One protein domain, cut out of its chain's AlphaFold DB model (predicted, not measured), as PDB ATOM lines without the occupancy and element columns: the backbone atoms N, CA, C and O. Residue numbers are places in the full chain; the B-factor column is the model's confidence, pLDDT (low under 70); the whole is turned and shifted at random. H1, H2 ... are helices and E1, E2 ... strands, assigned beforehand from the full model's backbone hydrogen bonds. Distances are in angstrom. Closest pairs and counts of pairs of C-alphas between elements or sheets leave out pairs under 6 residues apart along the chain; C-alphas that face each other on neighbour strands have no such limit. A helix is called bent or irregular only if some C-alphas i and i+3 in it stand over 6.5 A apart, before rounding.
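What this domain is: This is residues 15 to 79 of the 1186 residues of the protein "Primase P4" of Crinalium epipsammum PCC 9333 (UniProt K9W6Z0). Look first for a small head of loops with a two-strand hairpin, E1 and E2, in it, and then for a helix, H1, that begins in this head and sends an arm out of it: residues 64 to 79 of H1 stick out and make the length of the whole. H1 is bent, and its first arm, H1a, stays with the head near E2. The printed part has 65 residues, with two named strands and one named helix in the order E1, E2, H1; the sheet, E1 - E2, is antiparallel. The class is mostly helix, but under half of the residues, 31, are in named elements. The whole is loose, with a radius of gyration of the C-alphas of 14.3 A, and spans 49 by 21 by 18 A.

Where its parts are: Find C-alpha 39 at (45.754, -20.551, 75.082), where strand E1, residues 39 to 41, begins; it is 7.0 A long. Strand E2, residues 47 to 49, follows and is 7.1 A long. Helix H1, residues 55 to 79, was assigned as one helix by its hydrogen bonds but is bent: C-alphas 62 and 65 are 7.3 A apart. Its arm H1a, residues 55 to 62, begins at C-alpha 55, (49.500, -15.613, 82.547), and is 10.7 A long. Its arm H1b, residues 65 to 79, runs 21.0 A to C-alpha 79 at (36.688, -24.244, 114.609).

How they stand to each other: Begin at the hairpin of E1 and E2, antiparallel neighbours at 165 degrees between their directions. C-alphas 41 and 47 face each other at 4.0 A, and you will find N 40 and O 48 within hydrogen-bond range at 2.9 A, as are N 48 and O 40 at 2.9 A. From E2 go to H1a: the closest C-alphas, those of Asn 48 and Thr 55, are 6.0 A apart, and E1 and H1a are apart. At the bend, the lines of H1a and H1b stand at a steep tilt of 57 degrees. H1b is apart from both E1 and E2. In H1a every O i to N i+4 pair is within hydrogen-bond range; in H1b 10 of 11 are.

The domain as a whole: The C-alphas farthest apart are those of Lys 26 and Arg 79, at 49.3 A. Leave out residues 64 to 79, which stand free, and the body of 49 residues spans 25 by 21 by 17 A. The printed part has no cut, and the links E1 to E2 and E2 to H1 are tight, with 5 residues each. Before E1, residues 15 to 38 hold no named element. In the B-factor column the mean pLDDT of the printed part is 79.7; look at residue 67 and residues 69 to 79 for values under 70.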
ATOM      1  N   ARG A  15      50.468 -27.806  83.064       83.75
ATOM      2  CA  ARG A  15      50.227 -29.205  82.670       83.75
ATOM      3  C   ARG A  15      49.539 -29.996  83.780       83.75
ATOM      4  O   ARG A  15      48.743 -30.880  83.471       83.75
ATOM      5  N   ASN A  16      49.754 -29.615  85.040       85.00
ATOM      6  CA  ASN A  16      49.048 -30.171  86.200       85.00
ATOM      7  C   ASN A  16      47.527 -29.916  86.132       85.00
ATOM      8  O   ASN A  16      46.749 -30.682  86.687       85.00
ATOM      9  N   PHE A  17      47.109 -28.887  85.386       85.12
ATOM     10  CA  PHE A  17      45.719 -28.474  85.177       85.12
ATOM     11  C   PHE A  17      45.216 -28.811  83.759       85.12
ATOM     12  O   PHE A  17      44.153 -28.356  83.338       85.12
ATOM     13  N   SER A  18      45.952 -29.629  82.997       80.00
ATOM     14  CA  SER A  18      45.587 -30.002  81.618       80.00
ATOM     15  C   SER A  18      44.265 -30.773  81.505       80.00
ATOM     16  O   SER A  18      43.641 -30.745  80.448       80.00
ATOM     17  N   SER A  19      43.807 -31.401  82.591       81.06
ATOM     18  CA  SER A  19      42.513 -32.088  82.699       81.06
ATOM     19  C   SER A  19      41.304 -31.147  82.771       81.06
ATOM     20  O   SER A  19      40.206 -31.562  82.408       81.06
ATOM     21  N   VAL A  20      41.486 -29.895  83.215       83.38
ATOM     22  CA  VAL A  20      40.408 -28.887  83.325       83.38
ATOM     23  C   VAL A  20      40.420 -27.860  82.186       83.38
ATOM     24  O   VAL A  20      39.501 -27.051  82.071       83.38
ATOM     25  N   LEU A  21      41.428 -27.895  81.307       87.38
ATOM     26  CA  LEU A  21      41.505 -27.035  80.126       87.38
ATOM     27  C   LEU A  21      40.771 -27.651  78.930       87.38
ATOM     28  O   LEU A  21      41.143 -28.711  78.428       87.38
ATOM     29  N   GLN A  22      39.769 -26.943  78.405       88.19
ATOM     30  CA  GLN A  22      39.033 -27.391  77.220       88.19
ATOM     31  C   GLN A  22      39.883 -27.225  75.942       88.19
ATOM     32  O   GLN A  22      40.351 -26.114  75.665       88.19
ATOM     33  N   PRO A  23      40.100 -28.290  75.145       86.25
ATOM     34  CA  PRO A  23      40.895 -28.218  73.923       86.25
ATOM     35  C   PRO A  23      40.140 -27.515  72.787       86.25
ATOM     36  O   PRO A  23      38.930 -27.659  72.622       86.25
ATOM     37  N   ALA A  24      40.885 -26.793  71.952       83.44
ATOM     38  CA  ALA A  24      40.401 -26.101  70.765       83.44
ATOM     39  C   ALA A  24      41.096 -26.621  69.488       83.44
ATOM     40  O   ALA A  24      41.956 -27.503  69.509       83.44
ATOM     41  N   LYS A  25      40.710 -26.085  68.324       77.62
ATOM     42  CA  LYS A  25      41.295 -26.491  67.033       77.62
ATOM     43  C   LYS A  25      42.778 -26.087  66.952       77.62
ATOM     44  O   LYS A  25      43.153 -25.004  67.388       77.62
ATOM     45  N   LYS A  26      43.601 -26.938  66.322       71.06
ATOM     46  CA  LYS A  26      45.053 -26.749  66.087       71.06
ATOM     47  C   LYS A  26      45.929 -26.630  67.355       71.06
ATOM     48  O   LYS A  26      46.831 -25.801  67.398       71.06
ATOM     49  N   GLY A  27      45.697 -27.462  68.374       76.06
ATOM     50  CA  GLY A  27      46.598 -27.565  69.540       76.06
ATOM     51  C   GLY A  27      46.564 -26.366  70.498       76.06
ATOM     52  O   GLY A  27      47.402 -26.262  71.388       76.06
ATOM     53  N   CYS A  28      45.596 -25.469  70.315       85.75
ATOM     54  CA  CYS A  28      45.241 -24.446  71.289       85.75
ATOM     55  C   CYS A  28      44.208 -24.999  72.282       85.75
ATOM     56  O   CYS A  28      43.558 -26.012  72.027       85.75
ATOM     57  N   TYR A  29      44.015 -24.285  73.381       91.69
ATOM     58  CA  TYR A  29      42.993 -24.499  74.399       91.69
ATOM     59  C   TYR A  29      42.159 -23.223  74.557       91.69
ATOM     60  O   TYR A  29      42.578 -22.129  74.157       91.69
ATOM     61  N   ILE A  30      40.981 -23.355  75.158       91.50
ATOM     62  CA  ILE A  30      40.175 -22.217  75.601       91.50
ATOM     63  C   ILE A  30      40.841 -21.600  76.837       91.50
ATOM     64  O   ILE A  30      41.217 -22.299  77.778       91.50
ATOM     65  N   CYS A  31      41.040 -20.283  76.817       90.31
ATOM     66  CA  CYS A  31      41.665 -19.551  77.911       90.31
ATOM     67  C   CYS A  31      40.669 -19.322  79.063       90.31
ATOM     68  O   CYS A  31      39.677 -18.628  78.840       90.31
ATOM     69  N   PRO A  32      40.932 -19.782  80.300       87.75
ATOM     70  CA  PRO A  32      39.982 -19.629  81.405       87.75
ATOM     71  C   PRO A  32      39.785 -18.167  81.851       87.75
ATOM     72  O   PRO A  32      38.786 -17.864  82.488       87.75
ATOM     73  N   ASN A  33      40.701 -17.252  81.500       91.19
ATOM     74  CA  ASN A  33      40.599 -15.830  81.847       91.19
ATOM     75  C   ASN A  33      39.748 -15.005  80.860       91.19
ATOM     76  O   ASN A  33      39.106 -14.039  81.254       91.19
ATOM     77  N   CYS A  34      39.754 -15.345  79.566       88.50
ATOM     78  CA  CYS A  34      39.091 -14.528  78.534       88.50
ATOM     79  C   CYS A  34      38.274 -15.332  77.509       88.50
ATOM     80  O   CYS A  34      37.927 -14.798  76.460       88.50
ATOM     81  N   ASN A  35      38.026 -16.615  77.780       88.31
ATOM     82  CA  ASN A  35      37.239 -17.580  77.000       88.31
ATOM     83  C   ASN A  35      37.616 -17.763  75.508       88.31
ATOM     84  O   ASN A  35      36.925 -18.451  74.760       88.31
ATOM     85  N   GLU A  36      38.731 -17.184  75.061       89.75
ATOM     86  CA  GLU A  36      39.210 -17.274  73.679       89.75
ATOM     87  C   GLU A  36      39.991 -18.579  73.422       89.75
ATOM     88  O   GLU A  36      40.812 -18.970  74.262       89.75
ATOM     89  N   PRO A  37      39.838 -19.226  72.247       89.56
ATOM     90  CA  PRO A  37      40.506 -20.482  71.872       89.56
ATOM     91  C   PRO A  37      41.982 -20.279  71.465       89.56
ATOM     92  O   PRO A  37      42.431 -20.749  70.418       89.56
ATOM     93  N   LYS A  38      42.729 -19.514  72.270       88.94
ATOM     94  CA  LYS A  38      44.077 -18.989  71.980       88.94
ATOM     95  C   LYS A  38      45.079 -19.224  73.118       88.94
ATOM     96  O   LYS A  38      46.123 -18.576  73.149       88.94
ATOM     97  N   LEU A  39      44.784 -20.107  74.075       91.06
ATOM     98  CA  LEU A  39      45.754 -20.551  75.082       91.06
ATOM     99  C   LEU A  39      46.644 -21.654  74.493       91.06
ATOM    100  O   LEU A  39      46.142 -22.640  73.964       91.06
ATOM    101  N   THR A  40      47.962 -21.517  74.598       89.19
ATOM    102  CA  THR A  40      48.930 -22.556  74.210       89.19
ATOM    103  C   THR A  40      49.961 -22.746  75.309       89.19
ATOM    104  O   THR A  40      50.366 -21.768  75.941       89.19
ATOM    105  N   PHE A  41      50.431 -23.975  75.501       88.88
ATOM    106  CA  PHE A  41      51.495 -24.287  76.449       88.88
ATOM    107  C   PHE A  41      52.505 -25.278  75.877       88.88
ATOM    108  O   PHE A  41      52.239 -25.977  74.905       88.88
ATOM    109  N   SER A  42      53.696 -25.281  76.466       83.31
ATOM    110  CA  SER A  42      54.870 -26.004  75.979       83.31
ATOM    111  C   SER A  42      55.305 -27.104  76.950       83.31
ATOM    112  O   SER A  42      54.897 -27.136  78.112       83.31
ATOM    113  N   ASN A  43      56.154 -28.020  76.477       80.81
ATOM    114  CA  ASN A  43      56.543 -29.250  77.187       80.81
ATOM    115  C   ASN A  43      57.295 -29.028  78.519       80.81
ATOM    116  O   ASN A  43      57.609 -29.998  79.205       80.81
ATOM    117  N   ASN A  44      57.585 -27.778  78.890       79.12
ATOM    118  CA  ASN A  44      58.216 -27.363  80.147       79.12
ATOM    119  C   ASN A  44      57.265 -26.567  81.068       79.12
ATOM    120  O   ASN A  44      57.727 -25.844  81.946       79.12
ATOM    121  N   GLY A  45      55.950 -26.641  80.836       80.50
ATOM    122  CA  GLY A  45      54.933 -26.028  81.691       80.50
ATOM    123  C   GLY A  45      54.669 -24.543  81.454       80.50
ATOM    124  O   GLY A  45      53.683 -24.022  81.972       80.50
ATOM    125  N   LYS A  46      55.484 -23.857  80.637       85.50
ATOM    126  CA  LYS A  46      55.244 -22.458  80.246       85.50
ATOM    127  C   LYS A  46      54.076 -22.351  79.269       85.50
ATOM    128  O   LYS A  46      53.947 -23.169  78.355       85.50
ATOM    129  N   TYR A  47      53.274 -21.304  79.428       90.06
ATOM    130  CA  TYR A  47      52.021 -21.075  78.709       90.06
ATOM    131  C   TYR A  47      51.818 -19.597  78.402       90.06
ATOM    132  O   TYR A  47      52.362 -18.733  79.089       90.06
ATOM    133  N   ASN A  48      51.014 -19.312  77.380       89.38
ATOM    134  CA  ASN A  48      50.504 -17.974  77.116       89.38
ATOM    135  C   ASN A  48      49.148 -18.028  76.400       89.38
ATOM    136  O   ASN A  48      48.873 -18.963  75.646       89.38
ATOM    137  N   CYS A  49      48.318 -17.004  76.606       89.38
ATOM    138  CA  CYS A  49      47.126 -16.763  75.806       89.38
ATOM    139  C   CYS A  49      47.380 -15.622  74.820       89.38
ATOM    140  O   CYS A  49      47.511 -14.470  75.232       89.38
ATOM    141  N   TRP A  50      47.338 -15.916  73.518       86.75
ATOM    142  CA  TRP A  50      47.511 -14.948  72.421       86.75
ATOM    143  C   TRP A  50      46.305 -13.999  72.232       86.75
ATOM    144  O   TRP A  50      46.004 -13.573  71.119       86.75
ATOM    145  N   HIS A  51      45.581 -13.705  73.314       90.19
ATOM    146  CA  HIS A  51      44.518 -12.705  73.371       90.19
ATOM    147  C   HIS A  51      44.701 -11.774  74.573       90.19
ATOM    148  O   HIS A  51      44.941 -10.589  74.386       90.19
ATOM    149  N   CYS A  52      44.635 -12.300  75.804       86.44
ATOM    150  CA  CYS A  52      44.792 -11.479  77.011       86.44
ATOM    151  C   CYS A  52      46.242 -11.337  77.502       86.44
ATOM    152  O   CYS A  52      46.508 -10.431  78.282       86.44
ATOM    153  N   ASN A  53      47.164 -12.224  77.100       85.25
ATOM    154  CA  ASN A  53      48.566 -12.281  77.554       85.25
ATOM    155  C   ASN A  53      48.773 -12.410  79.090       85.25
ATOM    156  O   ASN A  53      49.905 -12.472  79.570       85.25
ATOM    157  N   ASP A  54      47.692 -12.481  79.873       85.62
ATOM    158  CA  ASP A  54      47.713 -12.478  81.334       85.62
ATOM    159  C   ASP A  54      47.869 -13.893  81.900       85.62
ATOM    160  O   ASP A  54      46.917 -14.576  82.286       85.62
ATOM    161  N   THR A  55      49.121 -14.334  81.944       84.88
ATOM    162  CA  THR A  55      49.500 -15.613  82.547       84.88
ATOM    163  C   THR A  55      49.193 -15.669  84.048       84.88
ATOM    164  O   THR A  55      48.793 -16.719  84.547       84.88
ATOM    165  N   LYS A  56      49.286 -14.545  84.775       81.75
ATOM    166  CA  LYS A  56      49.064 -14.500  86.231       81.75
ATOM    167  C   LYS A  56      47.610 -14.799  86.589       81.75
ATOM    168  O   LYS A  56      47.362 -15.624  87.468       81.75
ATOM    169  N   GLN A  57      46.658 -14.173  85.902       82.81
ATOM    170  CA  GLN A  57      45.235 -14.386  86.163       82.81
ATOM    171  C   GLN A  57      44.758 -15.762  85.667       82.81
ATOM    172  O   GLN A  57      43.931 -16.391  86.325       82.81
ATOM    173  N   ILE A  58      45.345 -16.299  84.587       86.50
ATOM    174  CA  ILE A  58      45.128 -17.697  84.165       86.50
ATOM    175  C   ILE A  58      45.560 -18.676  85.270       86.50
ATOM    176  O   ILE A  58      44.782 -19.560  85.626       86.50
ATOM    177  N   ALA A  59      46.756 -18.510  85.851       85.06
ATOM    178  CA  ALA A  59      47.193 -19.340  86.977       85.06
ATOM    179  C   ALA A  59      46.279 -19.185  88.197       85.06
ATOM    180  O   ALA A  59      45.915 -20.185  88.808       85.06
ATOM    181  N   ARG A  60      45.871 -17.949  88.526       82.62
ATOM    182  CA  ARG A  60      44.945 -17.679  89.634       82.62
ATOM    183  C   ARG A  60      43.680 -18.524  89.508       82.62
ATOM    184  O   ARG A  60      43.436 -19.340  90.391       82.62
ATOM    185  N   ILE A  61      42.955 -18.383  88.396       86.00
ATOM    186  CA  ILE A  61      41.680 -19.075  88.144       86.00
ATOM    187  C   ILE A  61      41.844 -20.600  88.232       86.00
ATOM    188  O   ILE A  61      41.019 -21.266  88.847       86.00
ATOM    189  N   LEU A  62      42.933 -21.156  87.686       84.50
ATOM    190  CA  LEU A  62      43.199 -22.599  87.745       84.50
ATOM    191  C   LEU A  62      43.531 -23.105  89.162       84.50
ATOM    192  O   LEU A  62      43.241 -24.256  89.472       84.50
ATOM    193  N   THR A  63      44.100 -22.260  90.031       83.38
ATOM    194  CA  THR A  63      44.414 -22.615  91.432       83.38
ATOM    195  C   THR A  63      43.317 -22.278  92.447       83.38
ATOM    196  O   THR A  63      43.428 -22.701  93.599       83.38
ATOM    197  N   GLU A  64      42.287 -21.515  92.072       79.62
ATOM    198  CA  GLU A  64      41.289 -21.003  93.024       79.62
ATOM    199  C   GLU A  64      40.500 -22.130  93.738       79.62
ATOM    200  O   GLU A  64      40.432 -22.073  94.965       79.62
ATOM    201  N   PRO A  65      40.063 -23.233  93.086       77.00
ATOM    202  CA  PRO A  65      39.391 -24.341  93.783       77.00
ATOM    203  C   PRO A  65      40.256 -25.019  94.858       77.00
ATOM    204  O   PRO A  65      39.777 -25.346  95.942       77.00
ATOM    205  N   GLU A  66      41.562 -25.183  94.612       74.56
ATOM    206  CA  GLU A  66      42.481 -25.690  95.638       74.56
ATOM    207  C   GLU A  66      42.686 -24.684  96.786       74.56
ATOM    208  O   GLU A  66      43.067 -25.061  97.894       74.56
ATOM    209  N   ARG A  67      42.543 -23.378  96.524       67.31
ATOM    210  CA  ARG A  67      42.669 -22.327  97.545       67.31
ATOM    211  C   ARG A  67      41.424 -22.265  98.414       67.31
ATOM    212  O   ARG A  67      41.580 -22.178  99.623       67.31
ATOM    213  N   GLU A  68      40.238 -22.383  97.827       73.38
ATOM    214  CA  GLU A  68      38.961 -22.510  98.541       73.38
ATOM    215  C   GLU A  68      38.920 -23.776  99.407       73.38
ATOM    216  O   GLU A  68      38.498 -23.725 100.559       73.38
ATOM    217  N   GLU A  69      39.429 -24.904  98.901       68.81
ATOM    218  CA  GLU A  69      39.566 -26.141  99.681       68.81
ATOM    219  C   GLU A  69      40.556 -25.972 100.847       68.81
ATOM    220  O   GLU A  69      40.229 -26.285 101.991       68.81
ATOM    221  N   ARG A  70      41.733 -25.370 100.603       63.75
ATOM    222  CA  ARG A  70      42.692 -25.006 101.668       63.75
ATOM    223  C   ARG A  70      42.164 -23.931 102.630       63.75
ATOM    224  O   ARG A  70      42.698 -23.814 103.730       63.75
ATOM    225  N   HIS A  71      41.154 -23.152 102.239       56.91
ATOM    226  CA  HIS A  71      40.473 -22.193 103.108       56.91
ATOM    227  C   HIS A  71      39.506 -22.926 104.041       56.91
ATOM    228  O   HIS A  71      39.695 -22.873 105.254       56.91
ATOM    229  N   ARG A  72      38.582 -23.728 103.490       65.19
ATOM    230  CA  ARG A  72      37.620 -24.522 104.276       65.19
ATOM    231  C   ARG A  72      38.307 -25.467 105.263       65.19
ATOM    232  O   ARG A  72      37.952 -25.476 106.436       65.19
ATOM    233  N   GLN A  73      39.358 -26.176 104.843       59.62
ATOM    234  CA  GLN A  73      40.140 -27.047 105.736       59.62
ATOM    235  C   GLN A  73      40.835 -26.285 106.881       59.62
ATOM    236  O   GLN A  73      41.117 -26.864 107.928       59.62
ATOM    237  N   ARG A  74      41.116 -24.987 106.704       50.97
ATOM    238  CA  ARG A  74      41.727 -24.120 107.722       50.97
ATOM    239  C   ARG A  74      40.678 -23.496 108.642       50.97
ATOM    240  O   ARG A  74      40.915 -23.419 109.840       50.97
ATOM    241  N   GLU A  75      39.518 -23.117 108.113       51.16
ATOM    242  CA  GLU A  75      38.361 -22.684 108.907       51.16
ATOM    243  C   GLU A  75      37.848 -23.810 109.811       51.16
ATOM    244  O   GLU A  75      37.581 -23.581 110.989       51.16
ATOM    245  N   GLU A  76      37.769 -25.039 109.297       52.09
ATOM    246  CA  GLU A  76      37.328 -26.206 110.066       52.09
ATOM    247  C   GLU A  76      38.366 -26.628 111.121       52.09
ATOM    248  O   GLU A  76      37.995 -26.946 112.250       52.09
ATOM    249  N   ALA A  77      39.666 -26.509 110.817       52.50
ATOM    250  CA  ALA A  77      40.729 -26.666 111.813       52.50
ATOM    251  C   ALA A  77      40.663 -25.596 112.922       52.50
ATOM    252  O   ALA A  77      40.742 -25.947 114.097       52.50
ATOM    253  N   ASN A  78      40.456 -24.318 112.574       48.50
ATOM    254  CA  ASN A  78      40.286 -23.234 113.552       48.50
ATOM    255  C   ASN A  78      39.052 -23.469 114.449       48.50
ATOM    256  O   ASN A  78      39.104 -23.229 115.653       48.50
ATOM    257  N   ARG A  79      37.942 -23.967 113.879       49.25
ATOM    258  CA  ARG A  79      36.688 -24.244 114.609       49.25
ATOM    259  C   ARG A  79      36.829 -25.313 115.693       49.25
ATOM    260  O   ARG A  79      36.099 -25.271 116.676       49.25
TER     261      ARG A  79